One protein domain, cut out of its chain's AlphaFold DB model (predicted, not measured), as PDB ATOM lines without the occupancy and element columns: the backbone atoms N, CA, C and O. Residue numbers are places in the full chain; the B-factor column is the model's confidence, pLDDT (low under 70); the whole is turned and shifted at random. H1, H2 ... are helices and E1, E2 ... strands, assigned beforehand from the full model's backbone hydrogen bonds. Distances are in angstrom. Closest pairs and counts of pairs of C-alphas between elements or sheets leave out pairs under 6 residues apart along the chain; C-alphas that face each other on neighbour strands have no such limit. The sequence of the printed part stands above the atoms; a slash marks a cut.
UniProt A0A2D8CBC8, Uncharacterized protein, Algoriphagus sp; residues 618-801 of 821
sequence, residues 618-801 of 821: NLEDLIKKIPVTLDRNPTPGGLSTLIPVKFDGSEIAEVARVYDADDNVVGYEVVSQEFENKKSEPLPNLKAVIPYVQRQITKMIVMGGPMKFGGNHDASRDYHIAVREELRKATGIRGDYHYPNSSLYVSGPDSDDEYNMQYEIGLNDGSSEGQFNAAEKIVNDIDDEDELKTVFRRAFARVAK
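Overview. This is residues 618 to 801 of the 821 residues of an uncharacterized protein of Algoriphagus sp (UniProt A0A2D8CBC8). Picture a long body of two lobes joined by one helix: at one end the curled four-stranded sheet E1 E2 E3 E4 wraps round the earlier part of H2, and H2 runs on to the other lobe. There the long hairpin E5 E6 has H3 and H4 packed on it, H5 crosses H3, and H4 lies at the far end of the body. The printed part has 184 residues with five named helices and six named strands, in the order H1 E1 E2 E3 E4 H2 H3 E5 E6 H4 H5, and its class is mixed, helices and strands. Both sheets, E1 - E2 - E3 - E4 and E5 - E6, are antiparallel throughout. The whole is loose, with a radius of gyration of the C-alphas of 20.2 A, and spans 69 by 35 by 29 A, only just a rod.

Arrangement. Begin with the strongly twisted sheet of E1, residues 628 to 630, E2, 642 to 647, E3, 650 to 659, and E4, 665 to 671. It is a meander, each strand the antiparallel neighbour of the one before, with E1 and E4 as edge strands. Look for N 629 and O 646, 3.0 A apart, between E1 and E2; N 645 and O 653, 2.8 A, between E2 and E3; and N 656 and O 669, 2.8 A, between E3 and E4. The sheet is curled and curls round H2, residues 686 to 703, which is on one face of it: two layers, a helix on a sheet. The closest C-alphas of E1 and H2 are those of Val 628 and Ile 690, 6.3 A apart. H1, residues 620 to 623, only just touches H2, with 3 pairs of C-alphas within 8 A, the closest being Ile 623 and Gln 694 at 6.0 A. Follow H2 to residues 701 to 702, which alone touch H3, residues 717 to 731, only just, with 3 pairs of C-alphas within 8 A; the closest, Ile 701 and Tyr 719, are 6.0 A apart. H3 touches H5, residues 785 to 799, at a steep tilt of 48 degrees, opposite ways, with the C-alphas of Ala 722 and Ala 795 closest at 4.9 A. H3 also touches H4, residues 769 to 781, about perpendicular at 73 degrees, with Thr 731 and Asp 781 closest at 6.1 A between C-alphas. E5, residues 741 to 747, and E6, residues 754 to 764, form a hairpin; N 745 and O 758 are 2.8 A apart. The closest C-alphas of H3 and E5 are His 720 and Leu 744, 5.9 A. Every O i to N i+4 pair is within hydrogen-bond range in H3, H4 and H5, and 12 of 14 are in H2; H1 is too short for such a pair.

Along the chain. Find C-alpha 620 at (18.470, 27.426, -19.850), where H1 begins. E3 measures 27.4 A from first to last C-alpha. H2 begins at C-alpha 686, (12.794, 9.303, -26.217), and runs 25.9 A. H3 measures 21.2 A, E5 20.7 A, E6 32.4 A, H4 18.0 A and H5 21.5 A. H5 ends at C-alpha 799, (12.941, 33.594, -32.423).

Size, cuts and confidence. The two C-alphas farthest apart are those of Asp 662 and Glu 769, 70.8 A. The printed part has no cut. The links E1 to E2, E4 to H2 and H2 to H3 are long. Mean pLDDT of the printed part is 84.2; look for values under 70 at residues 632 to 641, 704 to 712 and 734 to 738.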
ATOM      1  N   ASN A 618      22.579  33.501 -19.479       93.75
ATOM      2  CA  ASN A 618      21.985  32.187 -19.261       93.75
ATOM      3  C   ASN A 618      20.642  32.079 -20.006       93.75
ATOM      4  O   ASN A 618      19.759  32.923 -19.827       93.75
ATOM      5  N   LEU A 619      20.453  31.037 -20.821       94.12
ATOM      6  CA  LEU A 619      19.217  30.800 -21.586       94.12
ATOM      7  C   LEU A 619      18.460  29.532 -21.155       94.12
ATOM      8  O   LEU A 619      17.392  29.243 -21.696       94.12
ATOM      9  N   GLU A 620      18.953  28.776 -20.173       92.06
ATOM     10  CA  GLU A 620      18.470  27.426 -19.850       92.06
ATOM     11  C   GLU A 620      16.973  27.343 -19.543       92.06
ATOM     12  O   GLU A 620      16.289  26.381 -19.914       92.06
ATOM     13  N   ASP A 621      16.431  28.349 -18.858       91.75
ATOM     14  CA  ASP A 621      15.012  28.391 -18.526       91.75
ATOM     15  C   ASP A 621      14.119  28.626 -19.760       91.75
ATOM     16  O   ASP A 621      12.961  28.201 -19.762       91.75
ATOM     17  N   LEU A 622      14.649  29.274 -20.802       93.25
ATOM     18  CA  LEU A 622      13.981  29.519 -22.081       93.25
ATOM     19  C   LEU A 622      14.146  28.324 -23.024       93.25
ATOM     20  O   LEU A 622      13.162  27.896 -23.627       93.25
ATOM     21  N   ILE A 623      15.338  27.718 -23.076       93.25
ATOM     22  CA  ILE A 623      15.637  26.527 -23.892       93.25
ATOM     23  C   ILE A 623      14.648  25.397 -23.582       93.25
ATOM     24  O   ILE A 623      14.060  24.797 -24.482       93.25
ATOM     25  N   LYS A 624      14.376  25.156 -22.293       91.44
ATOM     26  CA  LYS A 624      13.429  24.120 -21.836       91.44
ATOM     27  C   LYS A 624      11.989  24.357 -22.308       91.44
ATOM     28  O   LYS A 624      11.201  23.410 -22.340       91.44
ATOM     29  N   LYS A 625      11.635  25.596 -22.663       92.19
ATOM     30  CA  LYS A 625      10.290  26.013 -23.087       92.19
ATOM     31  C   LYS A 625      10.120  26.057 -24.611       92.19
ATOM     32  O   LYS A 625       9.008  26.315 -25.067       92.19
ATOM     33  N   ILE A 626      11.173  25.795 -25.390       92.19
ATOM     34  CA  ILE A 626      11.091  25.745 -26.857       92.19
ATOM     35  C   ILE A 626      10.088  24.651 -27.267       92.19
ATOM     36  O   ILE A 626      10.218  23.508 -26.802       92.19
ATOM     37  N   PRO A 627       9.091  24.957 -28.122       90.62
ATOM     38  CA  PRO A 627       8.002  24.046 -28.454       90.62
ATOM     39  C   PRO A 627       8.454  22.953 -29.436       90.62
ATOM     40  O   PRO A 627       8.211  23.021 -30.640       90.62
ATOM     41  N   VAL A 628       9.100  21.916 -28.901       90.12
ATOM     42  CA  VAL A 628       9.502  20.713 -29.641       90.12
ATOM     43  C   VAL A 628       8.536  19.575 -29.341       90.12
ATOM     44  O   VAL A 628       8.275  19.249 -28.180       90.12
ATOM     45  N   THR A 629       8.034  18.923 -30.387       89.50
ATOM     46  CA  THR A 629       7.171  17.743 -30.250       89.50
ATOM     47  C   THR A 629       7.674  16.579 -31.095       89.50
ATOM     48  O   THR A 629       8.338  16.762 -32.111       89.50
ATOM     49  N   LEU A 630       7.372  15.363 -30.644       86.62
ATOM     50  CA  LEU A 630       7.624  14.137 -31.396       86.62
ATOM     51  C   LEU A 630       6.309  13.682 -32.012       86.62
ATOM     52  O   LEU A 630       5.362  13.399 -31.269       86.62
ATOM     53  N   ASP A 631       6.256  13.580 -33.336       78.31
ATOM     54  CA  ASP A 631       5.085  13.029 -34.004       78.31
ATOM     55  C   ASP A 631       5.103  11.505 -33.874       78.31
ATOM     56  O   ASP A 631       5.848  10.788 -34.541       78.31
ATOM     57  N   ARG A 632       4.298  11.001 -32.939       67.88
ATOM     58  CA  ARG A 632       4.193   9.566 -32.658       67.88
ATOM     59  C   ARG A 632       3.218   8.846 -33.591       67.88
ATOM     60  O   ARG A 632       2.979   7.664 -33.355       67.88
ATOM     61  N   ASN A 633       2.660   9.517 -34.604       60.19
ATOM     62  CA  ASN A 633       1.866   8.889 -35.656       60.19
ATOM     63  C   ASN A 633       2.745   8.608 -36.886       60.19
ATOM     64  O   ASN A 633       2.780   9.416 -37.813       60.19
ATOM     65  N   PRO A 634       3.425   7.448 -36.966       53.41
ATOM     66  CA  PRO A 634       3.943   7.000 -38.245       53.41
ATOM     67  C   PRO A 634       2.747   6.769 -39.173       53.41
ATOM     68  O   PRO A 634       1.775   6.105 -38.802       53.41
ATOM     69  N   THR A 635       2.794   7.345 -40.371       48.34
ATOM     70  CA  THR A 635       1.777   7.182 -41.413       48.34
ATOM     71  C   THR A 635       1.355   5.709 -41.522       48.34
ATOM     72  O   THR A 635       2.226   4.853 -41.716       48.34
ATOM     73  N   PRO A 636       0.055   5.364 -41.414       41.66
ATOM     74  CA  PRO A 636      -0.388   3.981 -41.543       41.66
ATOM     75  C   PRO A 636      -0.006   3.430 -42.925       41.66
ATOM     76  O   PRO A 636      -0.586   3.818 -43.935       41.66
ATOM     77  N   GLY A 637       0.990   2.538 -42.966       52.00
ATOM     78  CA  GLY A 637       1.429   1.835 -44.179       52.00
ATOM     79  C   GLY A 637       2.799   2.222 -44.753       52.00
ATOM     80  O   GLY A 637       3.186   1.650 -45.768       52.00
ATOM     81  N   GLY A 638       3.557   3.135 -44.134       44.53
ATOM     82  CA  GLY A 638       4.935   3.440 -44.545       44.53
ATOM     83  C   GLY A 638       5.978   2.684 -43.713       44.53
ATOM     84  O   GLY A 638       5.921   2.715 -42.491       44.53
ATOM     85  N   LEU A 639       6.966   2.060 -44.359       45.75
ATOM     86  CA  LEU A 639       8.142   1.387 -43.766       45.75
ATOM     87  C   LEU A 639       9.109   2.327 -42.997       45.75
ATOM     88  O   LEU A 639      10.273   1.986 -42.810       45.75
ATOM     89  N   SER A 640       8.670   3.513 -42.566       51.31
ATOM     90  CA  SER A 640       9.544   4.465 -41.880       51.31
ATOM     91  C   SER A 640       9.736   4.063 -40.415       51.31
ATOM     92  O   SER A 640       8.801   4.083 -39.615       51.31
ATOM     93  N   THR A 641      10.966   3.689 -40.062       64.50
ATOM     94  CA  THR A 641      11.441   3.441 -38.690       64.50
ATOM     95  C   THR A 641      11.771   4.731 -37.930       64.50
ATOM     96  O   THR A 641      12.286   4.660 -36.809       64.50
ATOM     97  N   LEU A 642      11.484   5.891 -38.527       79.75
ATOM     98  CA  LEU A 642      11.878   7.210 -38.052       79.75
ATOM     99  C   LEU A 642      10.694   7.950 -37.422       79.75
ATOM    100  O   LEU A 642       9.569   7.889 -37.917       79.75
ATOM    101  N   ILE A 643      10.948   8.634 -36.307       86.38
ATOM    102  CA  ILE A 643       9.960   9.467 -35.607       86.38
ATOM    103  C   ILE A 643      10.252  10.931 -35.953       86.38
ATOM    104  O   ILE A 643      11.301  11.428 -35.537       86.38
ATOM    105  N   PRO A 644       9.355  11.636 -36.660       86.94
ATOM    106  CA  PRO A 644       9.535  13.050 -36.955       86.94
ATOM    107  C   PRO A 644       9.618  13.908 -35.692       86.94
ATOM    108  O   PRO A 644       8.809  13.775 -34.766       86.94
ATOM    109  N   VAL A 645      10.565  14.837 -35.684       88.94
ATOM    110  CA  VAL A 645      10.704  15.888 -34.678       88.94
ATOM    111  C   VAL A 645      10.192  17.192 -35.273       88.94
ATOM    112  O   VAL A 645      10.705  17.661 -36.290       88.94
ATOM    113  N   LYS A 646       9.183  17.787 -34.635       88.12
ATOM    114  CA  LYS A 646       8.559  19.032 -35.090       88.12
ATOM    115  C   LYS A 646       8.963  20.219 -34.211       88.12
ATOM    116  O   LYS A 646       8.895  20.118 -32.983       88.12
ATOM    117  N   PHE A 647       9.289  21.341 -34.844       87.94
ATOM    118  CA  PHE A 647       9.435  22.674 -34.251       87.94
ATOM    119  C   PHE A 647       8.554  23.650 -35.035       87.94
ATOM    120  O   PHE A 647       8.595  23.669 -36.263       87.94
ATOM    121  N   ASP A 648       7.700  24.397 -34.330       80.94
ATOM    122  CA  ASP A 648       6.710  25.308 -34.934       80.94
ATOM    123  C   ASP A 648       5.866  24.645 -36.050       80.94
ATOM    124  O   ASP A 648       5.636  25.184 -37.131       80.94
ATOM    125  N   GLY A 649       5.472  23.386 -35.825       79.25
ATOM    126  CA  GLY A 649       4.708  22.575 -36.783       79.25
ATOM    127  C   GLY A 649       5.507  22.029 -37.976       79.25
ATOM    128  O   GLY A 649       5.005  21.150 -38.680       79.25
ATOM    129  N   SER A 650       6.749  22.471 -38.170       84.19
ATOM    130  CA  SER A 650       7.639  22.039 -39.253       84.19
ATOM    131  C   SER A 650       8.574  20.926 -38.791       84.19
ATOM    132  O   SER A 650       9.002  20.894 -37.641       84.19
ATOM    133  N   GLU A 651       8.883  19.978 -39.674       87.94
ATOM    134  CA  GLU A 651       9.841  18.911 -39.377       87.94
ATOM    135  C   GLU A 651      11.271  19.420 -39.488       87.94
ATOM    136  O   GLU A 651      11.638  19.968 -40.521       87.94
ATOM    137  N   ILE A 652      12.061  19.235 -38.432       86.94
ATOM    138  CA  ILE A 652      13.445  19.733 -38.365       86.94
ATOM    139  C   ILE A 652      14.476  18.619 -38.163       86.94
ATOM    140  O   ILE A 652      15.672  18.833 -38.350       86.94
ATOM    141  N   ALA A 653      14.031  17.437 -37.745       89.38
ATOM    142  CA  ALA A 653      14.869  16.267 -37.528       89.38
ATOM    143  C   ALA A 653      14.008  15.001 -37.519       89.38
ATOM    144  O   ALA A 653      12.791  15.054 -37.345       89.38
ATOM    145  N   GLU A 654      14.663  13.856 -37.614       90.44
ATOM    146  CA  GLU A 654      14.068  12.532 -37.481       90.44
ATOM    147  C   GLU A 654      14.780  11.764 -36.364       90.44
ATOM    148  O   GLU A 654      15.981  11.919 -36.156       90.44
ATOM    149  N   VAL A 655      14.067  10.915 -35.625       89.62
ATOM    150  CA  VAL A 655      14.667  10.047 -34.599       89.62
ATOM    151  C   VAL A 655      14.686   8.610 -35.088       89.62
ATOM    152  O   VAL A 655      13.629   8.012 -35.297       89.62
ATOM    153  N   ALA A 656      15.876   8.031 -35.189       87.44
ATOM    154  CA  ALA A 656      16.090   6.620 -35.463       87.44
ATOM    155  C   ALA A 656      16.295   5.835 -34.162       87.44
ATOM    156  O   ALA A 656      16.910   6.312 -33.208       87.44
ATOM    157  N   ARG A 657      15.804   4.594 -34.116       86.31
ATOM    158  CA  ARG A 657      16.174   3.647 -33.054       86.31
ATOM    159  C   ARG A 657      17.543   3.057 -33.366       86.31
ATOM    160  O   ARG A 657      17.773   2.619 -34.491       86.31
ATOM    161  N   VAL A 658      18.406   3.010 -32.361       85.31
ATOM    162  CA  VAL A 658      19.710   2.349 -32.437       85.31
ATOM    163  C   VAL A 658      19.569   0.968 -31.813       85.31
ATOM    164  O   VAL A 658      19.081   0.856 -30.687       85.31
ATOM    165  N   TYR A 659      19.972  -0.066 -32.549       85.50
ATOM    166  CA  TYR A 659      19.899  -1.460 -32.118       85.50
ATOM    167  C   TYR A 659      21.301  -2.017 -31.845       85.50
ATOM    168  O   TYR A 659      22.260  -1.611 -32.504       85.50
ATOM    169  N   ASP A 660      21.424  -2.920 -30.874       84.56
ATOM    170  CA  ASP A 660      22.628  -3.739 -30.705       84.56
ATOM    171  C   ASP A 660      22.660  -4.924 -31.690       84.56
ATOM    172  O   ASP A 660      21.798  -5.065 -32.557       84.56
ATOM    173  N   ALA A 661      23.685  -5.776 -31.578       85.00
ATOM    174  CA  ALA A 661      23.865  -6.944 -32.442       85.00
ATOM    175  C   ALA A 661      22.773  -8.024 -32.280       85.00
ATOM    176  O   ALA A 661      22.689  -8.911 -33.127       85.00
ATOM    177  N   ASP A 662      21.957  -7.938 -31.224       85.81
ATOM    178  CA  ASP A 662      20.881  -8.873 -30.886       85.81
ATOM    179  C   ASP A 662      19.482  -8.260 -31.144       85.81
ATOM    180  O   ASP A 662      18.480  -8.758 -30.627       85.81
ATOM    181  N   ASP A 663      19.404  -7.183 -31.939       80.50
ATOM    182  CA  ASP A 663      18.184  -6.432 -32.277       80.50
ATOM    183  C   ASP A 663      17.461  -5.777 -31.072       80.50
ATOM    184  O   ASP A 663      16.275  -5.428 -31.154       80.50
ATOM    185  N   ASN A 664      18.151  -5.521 -29.951       83.19
ATOM    186  CA  ASN A 664      17.582  -4.754 -28.835       83.19
ATOM    187  C   ASN A 664      17.815  -3.253 -29.023       83.19
ATOM    188  O   ASN A 664      18.908  -2.819 -29.376       83.19
ATOM    189  N   VAL A 665      16.802  -2.428 -28.729       81.06
ATOM    190  CA  VAL A 665      16.948  -0.963 -28.766       81.06
ATOM    191  C   VAL A 665      17.854  -0.510 -27.620       81.06
ATOM    192  O   VAL A 665      17.460  -0.582 -26.458       81.06
ATOM    193  N   VAL A 666      19.033   0.009 -27.956       86.88
ATOM    194  CA  VAL A 666      20.024   0.536 -26.999       86.88
ATOM    195  C   VAL A 666      20.026   2.059 -26.908       86.88
ATOM    196  O   VAL A 666      20.606   2.621 -25.982       86.88
ATOM    197  N   GLY A 667      19.342   2.742 -27.828       88.44
ATOM    198  CA  GLY A 667      19.198   4.190 -27.777       88.44
ATOM    199  C   GLY A 667      18.403   4.775 -28.936       88.44
ATOM    200  O   GLY A 667      17.800   4.064 -29.745       88.44
ATOM    201  N   TYR A 668      18.410   6.100 -28.998       89.56
ATOM    202  CA  TYR A 668      17.728   6.904 -30.001       89.56
ATOM    203  C   TYR A 668      18.710   7.916 -30.585       89.56
ATOM    204  O   TYR A 668      19.277   8.721 -29.854       89.56
ATOM    205  N   GLU A 669      18.911   7.873 -31.893       91.31
ATOM    206  CA  GLU A 669      19.775   8.795 -32.627       91.31
ATOM    207  C   GLU A 669      18.898   9.846 -33.310       91.31
ATOM    208  O   GLU A 669      17.927   9.506 -33.984       91.31
ATOM    209  N   VAL A 670      19.224  11.124 -33.132       90.50
ATOM    210  CA  VAL A 670      18.570  12.231 -33.834       90.50
ATOM    211  C   VAL A 670      19.354  12.530 -35.101       90.50
ATOM    212  O   VAL A 670      20.551  12.797 -35.036       90.50
ATOM    213  N   VAL A 671      18.679  12.495 -36.243       88.62
ATOM    214  CA  VAL A 671      19.241  12.724 -37.572       88.62
ATOM    215  C   VAL A 671      18.646  14.008 -38.138       88.62
ATOM    216  O   VAL A 671      17.428  14.145 -38.229       88.62
ATOM    217  N   SER A 672      19.488  14.960 -38.520       87.50
ATOM    218  CA  SER A 672      19.060  16.191 -39.188       87.50
ATOM    219  C   SER A 672      20.184  16.715 -40.063       87.50
ATOM    220  O   SER A 672      21.341  16.674 -39.666       87.50
ATOM    221  N   GLN A 673      19.861  17.223 -41.252       81.62
ATOM    222  CA  GLN A 673      20.859  17.910 -42.078       81.62
ATOM    223  C   GLN A 673      21.184  19.315 -41.557       81.62
ATOM    224  O   GLN A 673      22.245  19.837 -41.882       81.62
ATOM    225  N   GLU A 674      20.301  19.877 -40.732       78.56
ATOM    226  CA  GLU A 674      20.417  21.224 -40.172       78.56
ATOM    227  C   GLU A 674      21.267  21.254 -38.892       78.56
ATOM    228  O   GLU A 674      21.786  22.300 -38.502       78.56
ATOM    229  N   PHE A 675      21.417  20.108 -38.217       85.06
ATOM    230  CA  PHE A 675      22.191  20.015 -36.981       85.06
ATOM    231  C   PHE A 675      23.680  19.835 -37.256       85.06
ATOM    232  O   PHE A 675      24.093  19.174 -38.207       85.06
ATOM    233  N   GLU A 676      24.477  20.391 -36.345       71.56
ATOM    234  CA  GLU A 676      25.938  20.398 -36.389       71.56
ATOM    235  C   GLU A 676      26.514  18.990 -36.611       71.56
ATOM    236  O   GLU A 676      27.229  18.728 -37.580       71.56
ATOM    237  N   ASN A 677      26.098  18.053 -35.761       72.50
ATOM    238  CA  ASN A 677      26.327  16.636 -35.964       72.50
ATOM    239  C   ASN A 677      25.087  16.073 -36.642       72.50
ATOM    240  O   ASN A 677      24.068  15.849 -35.984       72.50
ATOM    241  N   LYS A 678      25.192  15.825 -37.957       81.19
ATOM    242  CA  LYS A 678      24.115  15.269 -38.800       81.19
ATOM    243  C   LYS A 678      23.377  14.085 -38.164       81.19
ATOM    244  O   LYS A 678      22.242  13.783 -38.533       81.19
ATOM    245  N   LYS A 679      24.059  13.396 -37.248       84.44
ATOM    246  CA  LYS A 679      23.565  12.351 -36.359       84.44
ATOM    247  C   LYS A 679      24.048  12.617 -34.933       84.44
ATOM    248  O   LYS A 679      25.226  12.911 -34.743       84.44
ATOM    249  N   SER A 680      23.165  12.498 -33.945       87.88
ATOM    250  CA  SER A 680      23.541  12.569 -32.528       87.88
ATOM    251  C   SER A 680      24.243  11.294 -32.058       87.88
ATOM    252  O   SER A 680      24.085  10.231 -32.650       87.88
ATOM    253  N   GLU A 681      24.925  11.349 -30.914       88.12
ATOM    254  CA  GLU A 681      25.213  10.117 -30.173       88.12
ATOM    255  C   GLU A 681      23.903   9.432 -29.721       88.12
ATOM    256  O   GLU A 681      22.871  10.109 -29.583       88.12
ATOM    257  N   PRO A 682      23.905   8.103 -29.486       89.06
ATOM    258  CA  PRO A 682      22.717   7.387 -29.031       89.06
ATOM    259  C   PRO A 682      22.205   7.912 -27.682       89.06
ATOM    260  O   PRO A 682      22.825   7.731 -26.634       89.06
ATOM    261  N   LEU A 683      21.027   8.531 -27.692       91.19
ATOM    262  CA  LEU A 683      20.348   9.015 -26.495       91.19
ATOM    263  C   LEU A 683      19.647   7.854 -25.774       91.19
ATOM    264  O   LEU A 683      19.026   7.009 -26.422       91.19
ATOM    265  N   PRO A 684      19.644   7.821 -24.432       88.44
ATOM    266  CA  PRO A 684      19.194   6.649 -23.677       88.44
ATOM    267  C   PRO A 684      17.688   6.368 -23.790       88.44
ATOM    268  O   PRO A 684      17.243   5.255 -23.523       88.44
ATOM    269  N   ASN A 685      16.867   7.370 -24.124       87.31
ATOM    270  CA  ASN A 685      15.423   7.215 -24.307       87.31
ATOM    271  C   ASN A 685      14.801   8.400 -25.074       87.31
ATOM    272  O   ASN A 685      15.388   9.474 -25.169       87.31
ATOM    273  N   LEU A 686      13.552   8.240 -25.534       83.94
ATOM    274  CA  LEU A 686      12.794   9.303 -26.217       83.94
ATOM    275  C   LEU A 686      12.586  10.579 -25.386       83.94
ATOM    276  O   LEU A 686      12.335  11.631 -25.966       83.94
ATOM    277  N   LYS A 687      12.661  10.528 -24.044       86.38
ATOM    278  CA  LYS A 687      12.549  11.746 -23.218       86.38
ATOM    279  C   LYS A 687      13.810  12.606 -23.309       86.38
ATOM    280  O   LYS A 687      13.700  13.815 -23.163       86.38
ATOM    281  N   ALA A 688      14.970  12.001 -23.574       89.44
ATOM    282  CA  ALA A 688      16.233  12.710 -23.769       89.44
ATOM    283  C   ALA A 688      16.330  13.397 -25.145       89.44
ATOM    284  O   ALA A 688      17.111  14.331 -25.304       89.44
ATOM    285  N   VAL A 689      15.499  12.993 -26.116       89.06
ATOM    286  CA  VAL A 689      15.464  13.589 -27.463       89.06
ATOM    287  C   VAL A 689      15.029  15.052 -27.432       89.06
ATOM    288  O   VAL A 689      15.658  15.880 -28.080       89.06
ATOM    289  N   ILE A 690      13.976  15.387 -26.680       90.62
ATOM    290  CA  ILE A 690      13.442  16.757 -26.650       90.62
ATOM    291  C   ILE A 690      14.501  17.754 -26.141       90.62
ATOM    292  O   ILE A 690      14.802  18.682 -26.885       90.62
ATOM    293  N   PRO A 691      15.140  17.558 -24.967       91.06
ATOM    294  CA  PRO A 691      16.203  18.450 -24.502       91.06
ATOM    295  C   PRO A 691      17.390  18.551 -25.467       91.06
ATOM    296  O   PRO A 691      17.940  19.635 -25.640       91.06
ATOM    297  N   TYR A 692      17.774  17.447 -26.122       91.69
ATOM    298  CA  TYR A 692      18.831  17.471 -27.138       91.69
ATOM    299  C   TYR A 692      18.452  18.382 -28.312       91.69
ATOM    300  O   TYR A 692      19.213  19.275 -28.676       91.69
ATOM    301  N   VAL A 693      17.253  18.198 -28.868       90.75
ATOM    302  CA  VAL A 693      16.749  18.995 -29.994       90.75
ATOM    303  C   VAL A 693      16.611  20.468 -29.608       90.75
ATOM    304  O   VAL A 693      17.010  21.329 -30.381       90.75
ATOM    305  N   GLN A 694      16.101  20.776 -28.411       92.56
ATOM    306  CA  GLN A 694      15.994  22.156 -27.919       92.56
ATOM    307  C   GLN A 694      17.365  22.850 -27.875       92.56
ATOM    308  O   GLN A 694      17.488  23.999 -28.304       92.56
ATOM    309  N   ARG A 695      18.419  22.144 -27.442       90.38
ATOM    310  CA  ARG A 695      19.797  22.661 -27.484       90.38
ATOM    311  C   ARG A 695      20.306  22.850 -28.914       90.38
ATOM    312  O   ARG A 695      20.929  23.868 -29.185       90.38
ATOM    313  N   GLN A 696      20.017  21.929 -29.836       89.00
ATOM    314  CA  GLN A 696      20.409  22.085 -31.246       89.00
ATOM    315  C   GLN A 696      19.724  23.291 -31.905       89.00
ATOM    316  O   GLN A 696      20.398  24.089 -32.547       89.00
ATOM    317  N   ILE A 697      18.423  23.488 -31.669       88.88
ATOM    318  CA  ILE A 697      17.694  24.685 -32.122       88.88
ATOM    319  C   ILE A 697      18.332  25.948 -31.537       88.88
ATOM    320  O   ILE A 697      18.549  26.916 -32.256       88.88
ATOM    321  N   THR A 698      18.676  25.931 -30.248       90.75
ATOM    322  CA  THR A 698      19.340  27.065 -29.588       90.75
ATOM    323  C   THR A 698      20.642  27.420 -30.292       90.75
ATOM    324  O   THR A 698      20.826  28.576 -30.653       90.75
ATOM    325  N   LYS A 699      21.502  26.427 -30.566       86.88
ATOM    326  CA  LYS A 699      22.749  26.626 -31.317       86.88
ATOM    327  C   LYS A 699      22.501  27.220 -32.704       86.88
ATOM    328  O   LYS A 699      23.189  28.155 -33.087       86.88
ATOM    329  N   MET A 700      21.506  26.716 -33.437       85.25
ATOM    330  CA  MET A 700      21.153  27.253 -34.756       85.25
ATOM    331  C   MET A 700      20.708  28.718 -34.687       85.25
ATOM    332  O   MET A 700      21.042  29.498 -35.573       85.25
ATOM    333  N   ILE A 701      19.977  29.099 -33.635       88.19
ATOM    334  CA  ILE A 701      19.501  30.472 -33.432       88.19
ATOM    335  C   ILE A 701      20.658  31.394 -33.043       88.19
ATOM    336  O   ILE A 701      20.844  32.437 -33.668       88.19
ATOM    337  N   VAL A 702      21.433  31.032 -32.020       87.69
ATOM    338  CA  VAL A 702      22.422  31.951 -31.442       87.69
ATOM    339  C   VAL A 702      23.779  31.911 -32.149       87.69
ATOM    340  O   VAL A 702      24.474  32.905 -32.090       87.69
ATOM    341  N   MET A 703      24.132  30.844 -32.880       81.00
ATOM    342  CA  MET A 703      25.441  30.694 -33.558       81.00
ATOM    343  C   MET A 703      25.350  30.413 -35.073       81.00
ATOM    344  O   MET A 703      26.325  29.992 -35.689       81.00
ATOM    345  N   GLY A 704      24.175  30.566 -35.693       68.88
ATOM    346  CA  GLY A 704      24.051  30.634 -37.157       68.88
ATOM    347  C   GLY A 704      24.243  29.337 -37.971       68.88
ATOM    348  O   GLY A 704      24.031  29.379 -39.181       68.88
ATOM    349  N   GLY A 705      24.583  28.182 -37.375       62.84
ATOM    350  CA  GLY A 705      24.615  26.876 -38.072       62.84
ATOM    351  C   GLY A 705      25.792  25.942 -37.710       62.84
ATOM    352  O   GLY A 705      26.453  26.159 -36.696       62.84
ATOM    353  N   PRO A 706      26.051  24.867 -38.497       53.81
ATOM    354  CA  PRO A 706      27.121  23.887 -38.243       53.81
ATOM    355  C   PRO A 706      28.541  24.489 -38.279       53.81
ATOM    356  O   PRO A 706      28.890  25.203 -39.217       53.81
ATOM    357  N   MET A 707      29.365  24.140 -37.283       50.41
ATOM    358  CA  MET A 707      30.680  24.724 -36.955       50.41
ATOM    359  C   MET A 707      31.663  24.953 -38.122       50.41
ATOM    360  O   MET A 707      31.929  24.065 -38.935       50.41
ATOM    361  N   LYS A 708      32.387  26.080 -38.042       41.53
ATOM    362  CA  LYS A 708      33.827  26.155 -38.355       41.53
ATOM    363  C   LYS A 708      34.585  26.257 -37.020       41.53
ATOM    364  O   LYS A 708      34.163  26.997 -36.140       41.53
ATOM    365  N   PHE A 709      35.647  25.469 -36.837       31.25
ATOM    366  CA  PHE A 709      36.380  25.365 -35.566       31.25
ATOM    367  C   PHE A 709      37.040  26.693 -35.137       31.25
ATOM    368  O   PHE A 709      37.838  27.230 -35.899       31.25
ATOM    369  N   GLY A 710      36.778  27.115 -33.888       41.78
ATOM    370  CA  GLY A 710      37.580  28.060 -33.091       41.78
ATOM    371  C   GLY A 710      37.431  29.549 -33.433       41.78
ATOM    372  O   GLY A 710      38.233  30.068 -34.200       41.78
ATOM    373  N   GLY A 711      36.463  30.240 -32.816       52.53
ATOM    374  CA  GLY A 711      36.302  31.703 -32.873       52.53
ATOM    375  C   GLY A 711      34.891  32.173 -32.481       52.53
ATOM    376  O   GLY A 711      33.994  31.343 -32.352       52.53
ATOM    377  N   ASN A 712      34.711  33.489 -32.304       56.72
ATOM    378  CA  ASN A 712      33.405  34.160 -32.212       56.72
ATOM    379  C   ASN A 712      32.514  33.767 -33.410       56.72
ATOM    380  O   ASN A 712      32.992  33.744 -34.547       56.72
ATOM    381  N   HIS A 713      31.242  33.420 -33.175       70.88
ATOM    382  CA  HIS A 713      30.319  32.977 -34.231       70.88
ATOM    383  C   HIS A 713      29.286  34.044 -34.561       70.88
ATOM    384  O   HIS A 713      28.617  34.517 -33.649       70.88
ATOM    385  N   ASP A 714      29.073  34.340 -35.844       80.56
ATOM    386  CA  ASP A 714      27.933  35.158 -36.265       80.56
ATOM    387  C   ASP A 714      26.622  34.505 -35.799       80.56
ATOM    388  O   ASP A 714      26.335  33.337 -36.093       80.56
ATOM    389  N   ALA A 715      25.798  35.266 -35.088       86.25
ATOM    390  CA  ALA A 715      24.446  34.851 -34.764       86.25
ATOM    391  C   ALA A 715      23.621  34.603 -36.030       86.25
ATOM    392  O   ALA A 715      23.884  35.150 -37.105       86.25
ATOM    393  N   SER A 716      22.547  33.812 -35.908       88.06
ATOM    394  CA  SER A 716      21.606  33.719 -37.024       88.06
ATOM    395  C   SER A 716      21.038  35.100 -37.345       88.06
ATOM    396  O   SER A 716      20.770  35.912 -36.454       88.06
ATOM    397  N   ARG A 717      20.788  35.347 -38.633       85.25
ATOM    398  CA  ARG A 717      20.188  36.599 -39.101       85.25
ATOM    399  C   ARG A 717      18.896  36.938 -38.351       85.25
ATOM    400  O   ARG A 717      18.686  38.094 -38.001       85.25
ATOM    401  N   ASP A 718      18.053  35.943 -38.083       87.50
ATOM    402  CA  ASP A 718      16.790  36.145 -37.366       87.50
ATOM    403  C   ASP A 718      17.022  36.557 -35.909       87.50
ATOM    404  O   ASP A 718      16.294  37.404 -35.391       87.50
ATOM    405  N   TYR A 719      18.048  36.006 -35.252       92.81
ATOM    406  CA  TYR A 719      18.412  36.396 -33.891       92.81
ATOM    407  C   TYR A 719      19.026  37.794 -33.831       92.81
ATOM    408  O   TYR A 719      18.619  38.600 -32.998       92.81
ATOM    409  N   HIS A 720      19.914  38.132 -34.763       92.50
ATOM    410  CA  HIS A 720      20.489  39.474 -34.863       92.50
ATOM    411  C   HIS A 720      19.431  40.545 -35.149       92.50
ATOM    412  O   HIS A 720      19.359  41.543 -34.432       92.50
ATOM    413  N   ILE A 721      18.543  40.317 -36.127       89.88
ATOM    414  CA  ILE A 721      17.390  41.201 -36.381       89.88
ATOM    415  C   ILE A 721      16.537  41.312 -35.120       89.88
ATOM    416  O   ILE A 721      16.087  42.403 -34.764       89.88
ATOM    417  N   ALA A 722      16.341  40.199 -34.412       91.69
ATOM    418  CA  ALA A 722      15.557  40.210 -33.201       91.69
ATOM    419  C   ALA A 722      16.183  41.077 -32.093       91.69
ATOM    420  O   ALA A 722      15.468  41.857 -31.462       91.69
ATOM    421  N   VAL A 723      17.494  40.986 -31.876       93.81
ATOM    422  CA  VAL A 723      18.212  41.844 -30.923       93.81
ATOM    423  C   VAL A 723      18.060  43.316 -31.310       93.81
ATOM    424  O   VAL A 723      17.640  44.115 -30.475       93.81
ATOM    425  N   ARG A 724      18.248  43.661 -32.593       91.31
ATOM    426  CA  ARG A 724      18.046  45.034 -33.102       91.31
ATOM    427  C   ARG A 724      16.642  45.564 -32.818       91.31
ATOM    428  O   ARG A 724      16.471  46.715 -32.424       91.31
ATOM    429  N   GLU A 725      15.615  44.738 -32.999       90.31
ATOM    430  CA  GLU A 725      14.235  45.128 -32.697       90.31
ATOM    431  C   GLU A 725      13.974  45.324 -31.199       90.31
ATOM    432  O   GLU A 725      13.170  46.183 -30.839       90.31
ATOM    433  N   GLU A 726      14.600  44.535 -30.325       92.69
ATOM    434  CA  GLU A 726      14.446  44.698 -28.875       92.69
ATOM    435  C   GLU A 726      15.195  45.935 -28.360       92.69
ATOM    436  O   GLU A 726      14.594  46.713 -27.620       92.69
ATOM    437  N   LEU A 727      16.419  46.198 -28.841       91.88
ATOM    438  CA  LEU A 727      17.148  47.453 -28.580       91.88
ATOM    439  C   LEU A 727      16.327  48.667 -29.037       91.88
ATOM    440  O   LEU A 727      16.134  49.639 -28.307       91.88
ATOM    441  N   ARG A 728      15.728  48.577 -30.226       86.25
ATOM    442  CA  ARG A 728      14.828  49.607 -30.751       86.25
ATOM    443  C   ARG A 728      13.600  49.842 -29.862       86.25
ATOM    444  O   ARG A 728      13.158  50.981 -29.709       86.25
ATOM    445  N   LYS A 729      12.989  48.780 -29.328       87.94
ATOM    446  CA  LYS A 729      11.821  48.898 -28.438       87.94
ATOM    447  C   LYS A 729      12.198  49.526 -27.103       87.94
ATOM    448  O   LYS A 729      11.422  50.343 -26.617       87.94
ATOM    449  N   ALA A 730      13.345  49.145 -26.546       87.88
ATOM    450  CA  ALA A 730      13.858  49.678 -25.288       87.88
ATOM    451  C   ALA A 730      14.143  51.186 -25.394       87.88
ATOM    452  O   ALA A 730      13.637  51.956 -24.588       87.88
ATOM    453  N   THR A 731      14.788  51.619 -26.479       86.81
ATOM    454  CA  THR A 731      15.050  53.044 -26.767       86.81
ATOM    455  C   THR A 731      13.824  53.820 -27.281       86.81
ATOM    456  O   THR A 731      13.779  55.047 -27.274       86.81
ATOM    457  N   GLY A 732      12.787  53.158 -27.798       83.12
ATOM    458  CA  GLY A 732      11.601  53.827 -28.354       83.12
ATOM    459  C   GLY A 732      11.814  54.508 -29.719       83.12
ATOM    460  O   GLY A 732      11.068  55.425 -30.075       83.12
ATOM    461  N   ILE A 733      12.805  54.072 -30.502       79.94
ATOM    462  CA  ILE A 733      13.098  54.580 -31.858       79.94
ATOM    463  C   ILE A 733      11.960  54.207 -32.853       79.94
ATOM    464  O   ILE A 733      11.572  53.040 -32.980       79.94
ATOM    465  N   ARG A 734      11.398  55.179 -33.603       67.50
ATOM    466  CA  ARG A 734      10.225  55.020 -34.514       67.50
ATOM    467  C   ARG A 734      10.568  55.263 -36.001       67.50
ATOM    468  O   ARG A 734      11.477  56.016 -36.290       67.50
ATOM    469  N   GLY A 735       9.784  54.678 -36.922       58.62
ATOM    470  CA  GLY A 735       9.897  54.874 -38.385       58.62
ATOM    471  C   GLY A 735      10.701  53.800 -39.139       58.62
ATOM    472  O   GLY A 735      11.359  52.965 -38.519       58.62
ATOM    473  N   ASP A 736      10.619  53.794 -40.468       53.66
ATOM    474  CA  ASP A 736      11.551  53.048 -41.324       53.66
ATOM    475  C   ASP A 736      12.765  53.951 -41.546       53.66
ATOM    476  O   ASP A 736      12.624  54.849 -42.361       53.66
ATOM    477  N   TYR A 737      13.889  53.803 -40.821       53.38
ATOM    478  CA  TYR A 737      15.215  54.253 -41.297       53.38
ATOM    479  C   TYR A 737      16.403  53.948 -40.354       53.38
ATOM    480  O   TYR A 737      16.265  53.941 -39.134       53.38
ATOM    481  N   HIS A 738      17.565  53.732 -40.991       67.12
ATOM    482  CA  HIS A 738      18.940  54.027 -40.547       67.12
ATOM    483  C   HIS A 738      19.426  53.464 -39.204       67.12
ATOM    484  O   HIS A 738      20.164  54.118 -38.483       67.12
ATOM    485  N   TYR A 739      19.081  52.224 -38.872       76.62
ATOM    486  CA  TYR A 739      19.759  51.544 -37.766       76.62
ATOM    487  C   TYR A 739      21.240  51.327 -38.147       76.62
ATOM    488  O   TYR A 739      21.483  50.878 -39.275       76.62
ATOM    489  N   PRO A 740      22.212  51.622 -37.263       85.62
ATOM    490  CA  PRO A 740      23.632  51.557 -37.598       85.62
ATOM    491  C   PRO A 740      24.058  50.164 -38.075       85.62
ATOM    492  O   PRO A 740      23.381  49.147 -37.843       85.62
ATOM    493  N   ASN A 741      25.166  50.118 -38.812       90.12
ATOM    494  CA  ASN A 741      25.752  48.833 -39.163       90.12
ATOM    495  C   ASN A 741      26.116  48.129 -37.857       90.12
ATOM    496  O   ASN A 741      26.606  48.754 -36.928       90.12
ATOM    497  N   SER A 742      25.746  46.860 -37.741       92.38
ATOM    498  CA  SER A 742      25.969  46.110 -36.512       92.38
ATOM    499  C   SER A 742      26.176  44.646 -36.806       92.38
ATOM    500  O   SER A 742      25.626  44.132 -37.785       92.38
ATOM    501  N   SER A 743      26.879  43.991 -35.899       92.75
ATOM    502  CA  SER A 743      27.153  42.561 -35.901       92.75
ATOM    503  C   SER A 743      26.765  41.975 -34.544       92.75
ATOM    504  O   SER A 743      26.651  42.688 -33.549       92.75
ATOM    505  N   LEU A 744      26.466  40.680 -34.511       93.25
ATOM    506  CA  LEU A 744      26.186  39.964 -33.269       93.25
ATOM    507  C   LEU A 744      26.957  38.660 -33.299       93.25
ATOM    508  O   LEU A 744      26.643  37.779 -34.103       93.25
ATOM    509  N   TYR A 745      27.915  38.544 -32.395       92.00
ATOM    510  CA  TYR A 745      28.714  37.355 -32.200       92.00
ATOM    511  C   TYR A 745      28.283  36.634 -30.934       92.00
ATOM    512  O   TYR A 745      27.961  37.254 -29.923       92.00
ATOM    513  N   VAL A 746      28.277  35.307 -30.979       89.62
ATOM    514  CA  VAL A 746      27.950  34.480 -29.823       89.62
ATOM    515  C   VAL A 746      28.979  33.376 -29.664       89.62
ATOM    516  O   VAL A 746      29.369  32.716 -30.629       89.62
ATOM    517  N   SER A 747      29.393  33.138 -28.425       86.69
ATOM    518  CA  SER A 747      30.173  31.963 -28.047       86.69
ATOM    519  C   SER A 747      29.580  31.281 -26.811       86.69
ATOM    520  O   SER A 747      28.776  31.859 -26.079       86.69
ATOM    521  N   GLY A 748      29.933  30.012 -26.602       80.62
ATOM    522  CA  GLY A 748      29.433  29.204 -25.488       80.62
ATOM    523  C   GLY A 748      28.373  28.154 -25.876       80.62
ATOM    524  O   GLY A 748      28.209  27.819 -27.054       80.62
ATOM    525  N   PRO A 749      27.667  27.568 -24.893       84.38
ATOM    526  CA  PRO A 749      27.694  27.958 -23.486       84.38
ATOM    527  C   PRO A 749      29.018  27.595 -22.794       84.38
ATOM    528  O   PRO A 749      29.706  26.664 -23.224       84.38
ATOM    529  N   ASP A 750      29.377  28.335 -21.750       84.00
ATOM    530  CA  ASP A 750      30.517  28.043 -20.878       84.00
ATOM    531  C   ASP A 750      30.181  26.992 -19.793       84.00
ATOM    532  O   ASP A 750      29.195  26.259 -19.896       84.00
ATOM    533  N   SER A 751      31.031  26.857 -18.764       83.25
ATOM    534  CA  SER A 751      30.814  25.889 -17.678       83.25
ATOM    535  C   SER A 751      29.613  26.195 -16.780       83.25
ATOM    536  O   SER A 751      29.176  25.288 -16.070       83.25
ATOM    537  N   ASP A 752      29.090  27.422 -16.819       81.06
ATOM    538  CA  ASP A 752      27.960  27.894 -16.012       81.06
ATOM    539  C   ASP A 752      26.658  27.994 -16.840       81.06
ATOM    540  O   ASP A 752      25.653  28.562 -16.403       81.06
ATOM    541  N   ASP A 753      26.645  27.362 -18.022       85.62
ATOM    542  CA  ASP A 753      25.553  27.372 -18.999       85.62
ATOM    543  C   ASP A 753      25.234  28.783 -19.557       85.62
ATOM    544  O   ASP A 753      24.108  29.045 -20.007       85.62
ATOM    545  N   GLU A 754      26.209  29.700 -19.551       89.75
ATOM    546  CA  GLU A 754      26.055  31.064 -20.067       89.75
ATOM    547  C   GLU A 754      26.620  31.211 -21.481       89.75
ATOM    548  O   GLU A 754      27.675  30.679 -21.825       89.75
ATOM    549  N   TYR A 755      25.894  31.942 -22.324       91.88
ATOM    550  CA  TYR A 755      26.326  32.309 -23.668       91.88
ATOM    551  C   TYR A 755      26.904  33.718 -23.636       91.88
ATOM    552  O   TYR A 755      26.215  34.640 -23.203       91.88
ATOM    553  N   ASN A 756      28.127  33.898 -24.124       93.62
ATOM    554  CA  ASN A 756      28.708  35.222 -24.305       93.62
ATOM    555  C   ASN A 756      28.144  35.828 -25.596       93.62
ATOM    556  O   ASN A 756      28.393  35.303 -26.682       93.62
ATOM    557  N   MET A 757      27.359  36.890 -25.446       94.56
ATOM    558  CA  MET A 757      26.760  37.679 -26.514       94.56
ATOM    559  C   MET A 757      27.580  38.959 -26.696       94.56
ATOM    560  O   MET A 757      27.598  39.795 -25.798       94.56
ATOM    561  N   GLN A 758      28.211  39.129 -27.854       95.56
ATOM    562  CA  GLN A 758      28.946  40.336 -28.232       95.56
ATOM    563  C   GLN A 758      28.190  41.060 -29.342       95.56
ATOM    564  O   GLN A 758      28.019  40.520 -30.435       95.56
ATOM    565  N   TYR A 759      27.698  42.259 -29.057       95.81
ATOM    566  CA  TYR A 759      26.988  43.083 -30.027       95.81
ATOM    567  C   TYR A 759      27.833  44.299 -30.384       95.81
ATOM    568  O   TYR A 759      28.171  45.080 -29.502       95.81
ATOM    569  N   GLU A 760      28.136  44.445 -31.670       95.81
ATOM    570  CA  GLU A 760      28.997  45.499 -32.206       95.81
ATOM    571  C   GLU A 760      28.184  46.455 -33.077       95.81
ATOM    572  O   GLU A 760      27.293  46.035 -33.826       95.81
ATOM    573  N   ILE A 761      28.507  47.740 -32.996       95.69
ATOM    574  CA  ILE A 761      27.975  48.828 -33.810       95.69
ATOM    575  C   ILE A 761      29.158  49.504 -34.503       95.69
ATOM    576  O   ILE A 761      30.043  50.015 -33.831       95.69
ATOM    577  N   GLY A 762      29.143  49.537 -35.836       94.81
ATOM    578  CA  GLY A 762      30.146  50.235 -36.641       94.81
ATOM    579  C   GLY A 762      29.599  51.543 -37.210       94.81
ATOM    580  O   GLY A 762      28.535  51.552 -37.852       94.81
ATOM    581  N   LEU A 763      30.338  52.628 -36.995       94.62
ATOM    582  CA  LEU A 763      30.086  53.972 -37.507       94.62
ATOM    583  C   LEU A 763      31.320  54.463 -38.267       94.62
ATOM    584  O   LEU A 763      32.441  54.249 -37.838       94.62
ATOM    585  N   ASN A 764      31.109  55.140 -39.389       93.75
ATOM    586  CA  ASN A 764      32.177  55.741 -40.191       93.75
ATOM    587  C   ASN A 764      31.672  56.993 -40.906       93.75
ATOM    588  O   ASN A 764      30.469  57.267 -40.876       93.75
ATOM    589  N   ASP A 765      32.550  57.696 -41.619       85.56
ATOM    590  CA  ASP A 765      32.218  58.918 -42.375       85.56
ATOM    591  C   ASP A 765      31.071  58.755 -43.390       85.56
ATOM    592  O   ASP A 765      30.399  59.718 -43.761       85.56
ATOM    593  N   GLY A 766      30.806  57.527 -43.848       87.25
ATOM    594  CA  GLY A 766      29.680  57.210 -44.731       87.25
ATOM    595  C   GLY A 766      28.342  57.011 -44.008       87.25
ATOM    596  O   GLY A 766      27.315  56.796 -44.661       87.25
ATOM    597  N   SER A 767      28.333  57.037 -42.677       91.00
ATOM    598  CA  SER A 767      27.140  56.820 -41.863       91.00
ATOM    599  C   SER A 767      26.250  58.062 -41.852       91.00
ATOM    600  O   SER A 767      26.695  59.197 -41.741       91.00
ATOM    601  N   SER A 768      24.944  57.850 -41.982       89.88
ATOM    602  CA  SER A 768      23.958  58.933 -41.932       89.88
ATOM    603  C   SER A 768      23.797  59.493 -40.514       89.88
ATOM    604  O   SER A 768      23.911  58.759 -39.536       89.88
ATOM    605  N   GLU A 769      23.390  60.759 -40.397       85.50
ATOM    606  CA  GLU A 769      23.015  61.395 -39.120       85.50
ATOM    607  C   GLU A 769      21.983  60.557 -38.332       85.50
ATOM    608  O   GLU A 769      22.013  60.476 -37.106       85.50
ATOM    609  N   GLY A 770      21.084  59.854 -39.033       86.88
ATOM    610  CA  GLY A 770      20.140  58.920 -38.416       86.88
ATOM    611  C   GLY A 770      20.798  57.697 -37.761       86.88
ATOM    612  O   GLY A 770      20.287  57.218 -36.750       86.88
ATOM    613  N   GLN A 771      21.920  57.207 -38.302       90.88
ATOM    614  CA  GLN A 771      22.701  56.111 -37.712       90.88
ATOM    615  C   GLN A 771      23.443  56.568 -36.455       90.88
ATOM    616  O   GLN A 771      23.387  55.849 -35.460       90.88
ATOM    617  N   PHE A 772      24.045  57.764 -36.470       91.06
ATOM    618  CA  PHE A 772      24.690  58.356 -35.290       91.06
ATOM    619  C   PHE A 772      23.694  58.573 -34.149       91.06
ATOM    620  O   PHE A 772      23.885  58.040 -33.061       91.06
ATOM    621  N   ASN A 773      22.556  59.219 -34.430       88.94
ATOM    622  CA  ASN A 773      21.493  59.430 -33.442       88.94
ATOM    623  C   ASN A 773      20.950  58.111 -32.856       88.94
ATOM    624  O   ASN A 773      20.580  58.034 -31.684       88.94
ATOM    625  N   ALA A 774      20.843  57.063 -33.679       89.56
ATOM    626  CA  ALA A 774      20.382  55.757 -33.218       89.56
ATOM    627  C   ALA A 774      21.426  55.060 -32.338       89.56
ATOM    628  O   ALA A 774      21.045  54.488 -31.320       89.56
ATOM    629  N   ALA A 775      22.708  55.113 -32.712       92.62
ATOM    630  CA  ALA A 775      23.801  54.578 -31.905       92.62
ATOM    631  C   ALA A 775      23.902  55.308 -30.558       92.62
ATOM    632  O   ALA A 775      23.899  54.650 -29.523       92.62
ATOM    633  N   GLU A 776      23.870  56.645 -30.568       92.12
ATOM    634  CA  GLU A 776      23.936  57.483 -29.361       92.12
ATOM    635  C   GLU A 776      22.834  57.090 -28.389       92.12
ATOM    636  O   GLU A 776      23.070  56.851 -27.208       92.12
ATOM    637  N   LYS A 777      21.618  56.944 -28.910       91.75
ATOM    638  CA  LYS A 777      20.475  56.570 -28.096       91.75
ATOM    639  C   LYS A 777      20.559  55.144 -27.554       91.75
ATOM    640  O   LYS A 777      20.124  54.911 -26.435       91.75
ATOM    641  N   ILE A 778      21.070  54.187 -28.330       92.62
ATOM    642  CA  ILE A 778      21.248  52.803 -27.864       92.62
ATOM    643  C   ILE A 778      22.222  52.762 -26.689       92.62
ATOM    644  O   ILE A 778      21.892  52.162 -25.672       92.62
ATOM    645  N   VAL A 779      23.372  53.417 -26.831       93.88
ATOM    646  CA  VAL A 779      24.425  53.422 -25.814       93.88
ATOM    647  C   VAL A 779      23.974  54.198 -24.569       93.88
ATOM    648  O   VAL A 779      24.119  53.703 -23.461       93.88
ATOM    649  N   ASN A 780      23.341  55.367 -24.731       92.31
ATOM    650  CA  ASN A 780      22.894  56.193 -23.601       92.31
ATOM    651  C   ASN A 780      21.685  55.625 -22.843       92.31
ATOM    652  O   ASN A 780      21.613  55.761 -21.623       92.31
ATOM    653  N   ASP A 781      20.708  55.038 -23.544       92.44
ATOM    654  CA  ASP A 781      19.484  54.543 -22.899       92.44
ATOM    655  C   ASP A 781      19.649  53.114 -22.347       92.44
ATOM    656  O   ASP A 781      18.821  52.700 -21.538       92.44
ATOM    657  N   ILE A 782      20.651  52.344 -22.803       92.12
ATOM    658  CA  ILE A 782      20.821  50.917 -22.475       92.12
ATOM    659  C   ILE A 782      22.276  50.619 -22.068       92.12
ATOM    660  O   ILE A 782      22.976  49.856 -22.732       92.12
ATOM    661  N   ASP A 783      22.714  51.209 -20.957       93.19
ATOM    662  CA  ASP A 783      24.023  50.987 -20.313       93.19
ATOM    663  C   ASP A 783      23.870  50.247 -18.967       93.19
ATOM    664  O   ASP A 783      24.447  50.618 -17.948       93.19
ATOM    665  N   ASP A 784      22.994  49.239 -18.930       94.69
ATOM    666  CA  ASP A 784      22.751  48.400 -17.752       94.69
ATOM    667  C   ASP A 784      22.798  46.913 -18.134       94.69
ATOM    668  O   ASP A 784      22.128  46.466 -19.076       94.69
ATOM    669  N   GLU A 785      23.593  46.148 -17.380       93.69
ATOM    670  CA  GLU A 785      23.844  44.722 -17.601       93.69
ATOM    671  C   GLU A 785      22.531  43.911 -17.670       93.69
ATOM    672  O   GLU A 785      22.320  43.095 -18.575       93.69
ATOM    673  N   ASP A 786      21.599  44.146 -16.737       93.50
ATOM    674  CA  ASP A 786      20.341  43.400 -16.637       93.50
ATOM    675  C   ASP A 786      19.385  43.746 -17.788       93.50
ATOM    676  O   ASP A 786      18.662  42.871 -18.302       93.50
ATOM    677  N   GLU A 787      19.374  45.005 -18.229       93.12
ATOM    678  CA  GLU A 787      18.606  45.437 -19.394       93.12
ATOM    679  C   GLU A 787      19.134  44.808 -20.690       93.12
ATOM    680  O   GLU A 787      18.343  44.232 -21.453       93.12
ATOM    681  N   LEU A 788      20.454  44.805 -20.905       95.12
ATOM    682  CA  LEU A 788      21.082  44.171 -22.070       95.12
ATOM    683  C   LEU A 788      20.857  42.653 -22.080       95.12
ATOM    684  O   LEU A 788      20.401  42.089 -23.086       95.12
ATOM    685  N   LYS A 789      21.045  41.968 -20.945       95.62
ATOM    686  CA  LYS A 789      20.700  40.540 -20.808       95.62
ATOM    687  C   LYS A 789      19.224  40.291 -21.107       95.62
ATOM    688  O   LYS A 789      18.870  39.298 -21.755       95.62
ATOM    689  N   THR A 790      18.338  41.191 -20.685       94.12
ATOM    690  CA  THR A 790      16.901  41.101 -20.975       94.12
ATOM    691  C   THR A 790      16.605  41.248 -22.467       94.12
ATOM    692  O   THR A 790      15.775  40.494 -22.988       94.12
ATOM    693  N   VAL A 791      17.288  42.155 -23.171       95.44
ATOM    694  CA  VAL A 791      17.201  42.317 -24.633       95.44
ATOM    695  C   VAL A 791      17.563  41.008 -25.338       95.44
ATOM    696  O   VAL A 791      16.744  40.479 -26.100       95.44
ATOM    697  N   PHE A 792      18.723  40.420 -25.025       96.50
ATOM    698  CA  PHE A 792      19.163  39.154 -25.623       96.50
ATOM    699  C   PHE A 792      18.193  38.001 -25.340       96.50
ATOM    700  O   PHE A 792      17.868  37.219 -26.243       96.50
ATOM    701  N   ARG A 793      17.674  37.915 -24.108       95.94
ATOM    702  CA  ARG A 793      16.704  36.888 -23.689       95.94
ATOM    703  C   ARG A 793      15.356  37.027 -24.395       95.94
ATOM    704  O   ARG A 793      14.803  36.021 -24.842       95.94
ATOM    705  N   ARG A 794      14.817  38.245 -24.528       94.75
ATOM    706  CA  ARG A 794      13.551  38.504 -25.247       94.75
ATOM    707  C   ARG A 794      13.686  38.216 -26.735       94.75
ATOM    708  O   ARG A 794      12.825  37.543 -27.305       94.75
ATOM    709  N   ALA A 795      14.788  38.653 -27.342       95.31
ATOM    710  CA  ALA A 795      15.098  38.342 -28.730       95.31
ATOM    711  C   ALA A 795      15.140  36.822 -28.951       95.31
ATOM    712  O   ALA A 795      14.513  36.318 -29.886       95.31
ATOM    713  N   PHE A 796      15.783  36.081 -28.040       95.12
ATOM    714  CA  PHE A 796      15.892  34.628 -28.125       95.12
ATOM    715  C   PHE A 796      14.522  33.967 -27.994       95.12
ATOM    716  O   PHE A 796      14.141  33.167 -28.845       95.12
ATOM    717  N   ALA A 797      13.745  34.341 -26.973       93.25
ATOM    718  CA  ALA A 797      12.404  33.810 -26.751       93.25
ATOM    719  C   ALA A 797      11.498  33.997 -27.980       93.25
ATOM    720  O   ALA A 797      10.792  33.062 -28.369       93.25
ATOM    721  N   ARG A 798      11.564  35.166 -28.635       92.06
ATOM    722  CA  ARG A 798      10.779  35.463 -29.841       92.06
ATOM    723  C   ARG A 798      11.167  34.576 -31.024       92.06
ATOM    724  O   ARG A 798      10.280  34.047 -31.699       92.06
ATOM    725  N   VAL A 799      12.462  34.414 -31.293       91.06
ATOM    726  CA  VAL A 799      12.941  33.594 -32.423       91.06
ATOM    727  C   VAL A 799      12.708  32.110 -32.149       91.06
ATOM    728  O   VAL A 799      12.188  31.396 -33.004       91.06
ATOM    729  N   ALA A 800      12.964  31.666 -30.919       90.25
ATOM    730  CA  ALA A 800      12.774  30.288 -30.478       90.25
ATOM    731  C   ALA A 800      11.300  29.904 -30.234       90.25
ATOM    732  O   ALA A 800      11.022  28.791 -29.785       90.25
ATOM    733  N   LYS A 801      10.351  30.811 -30.518       90.56
ATOM    734  CA  LYS A 801       8.900  30.623 -30.337       90.56
ATOM    735  C   LYS A 801       8.531  30.166 -28.923       90.56
ATOM    736  O   LYS A 801       7.583  29.402 -28.730       90.56
TER     737      LYS A 801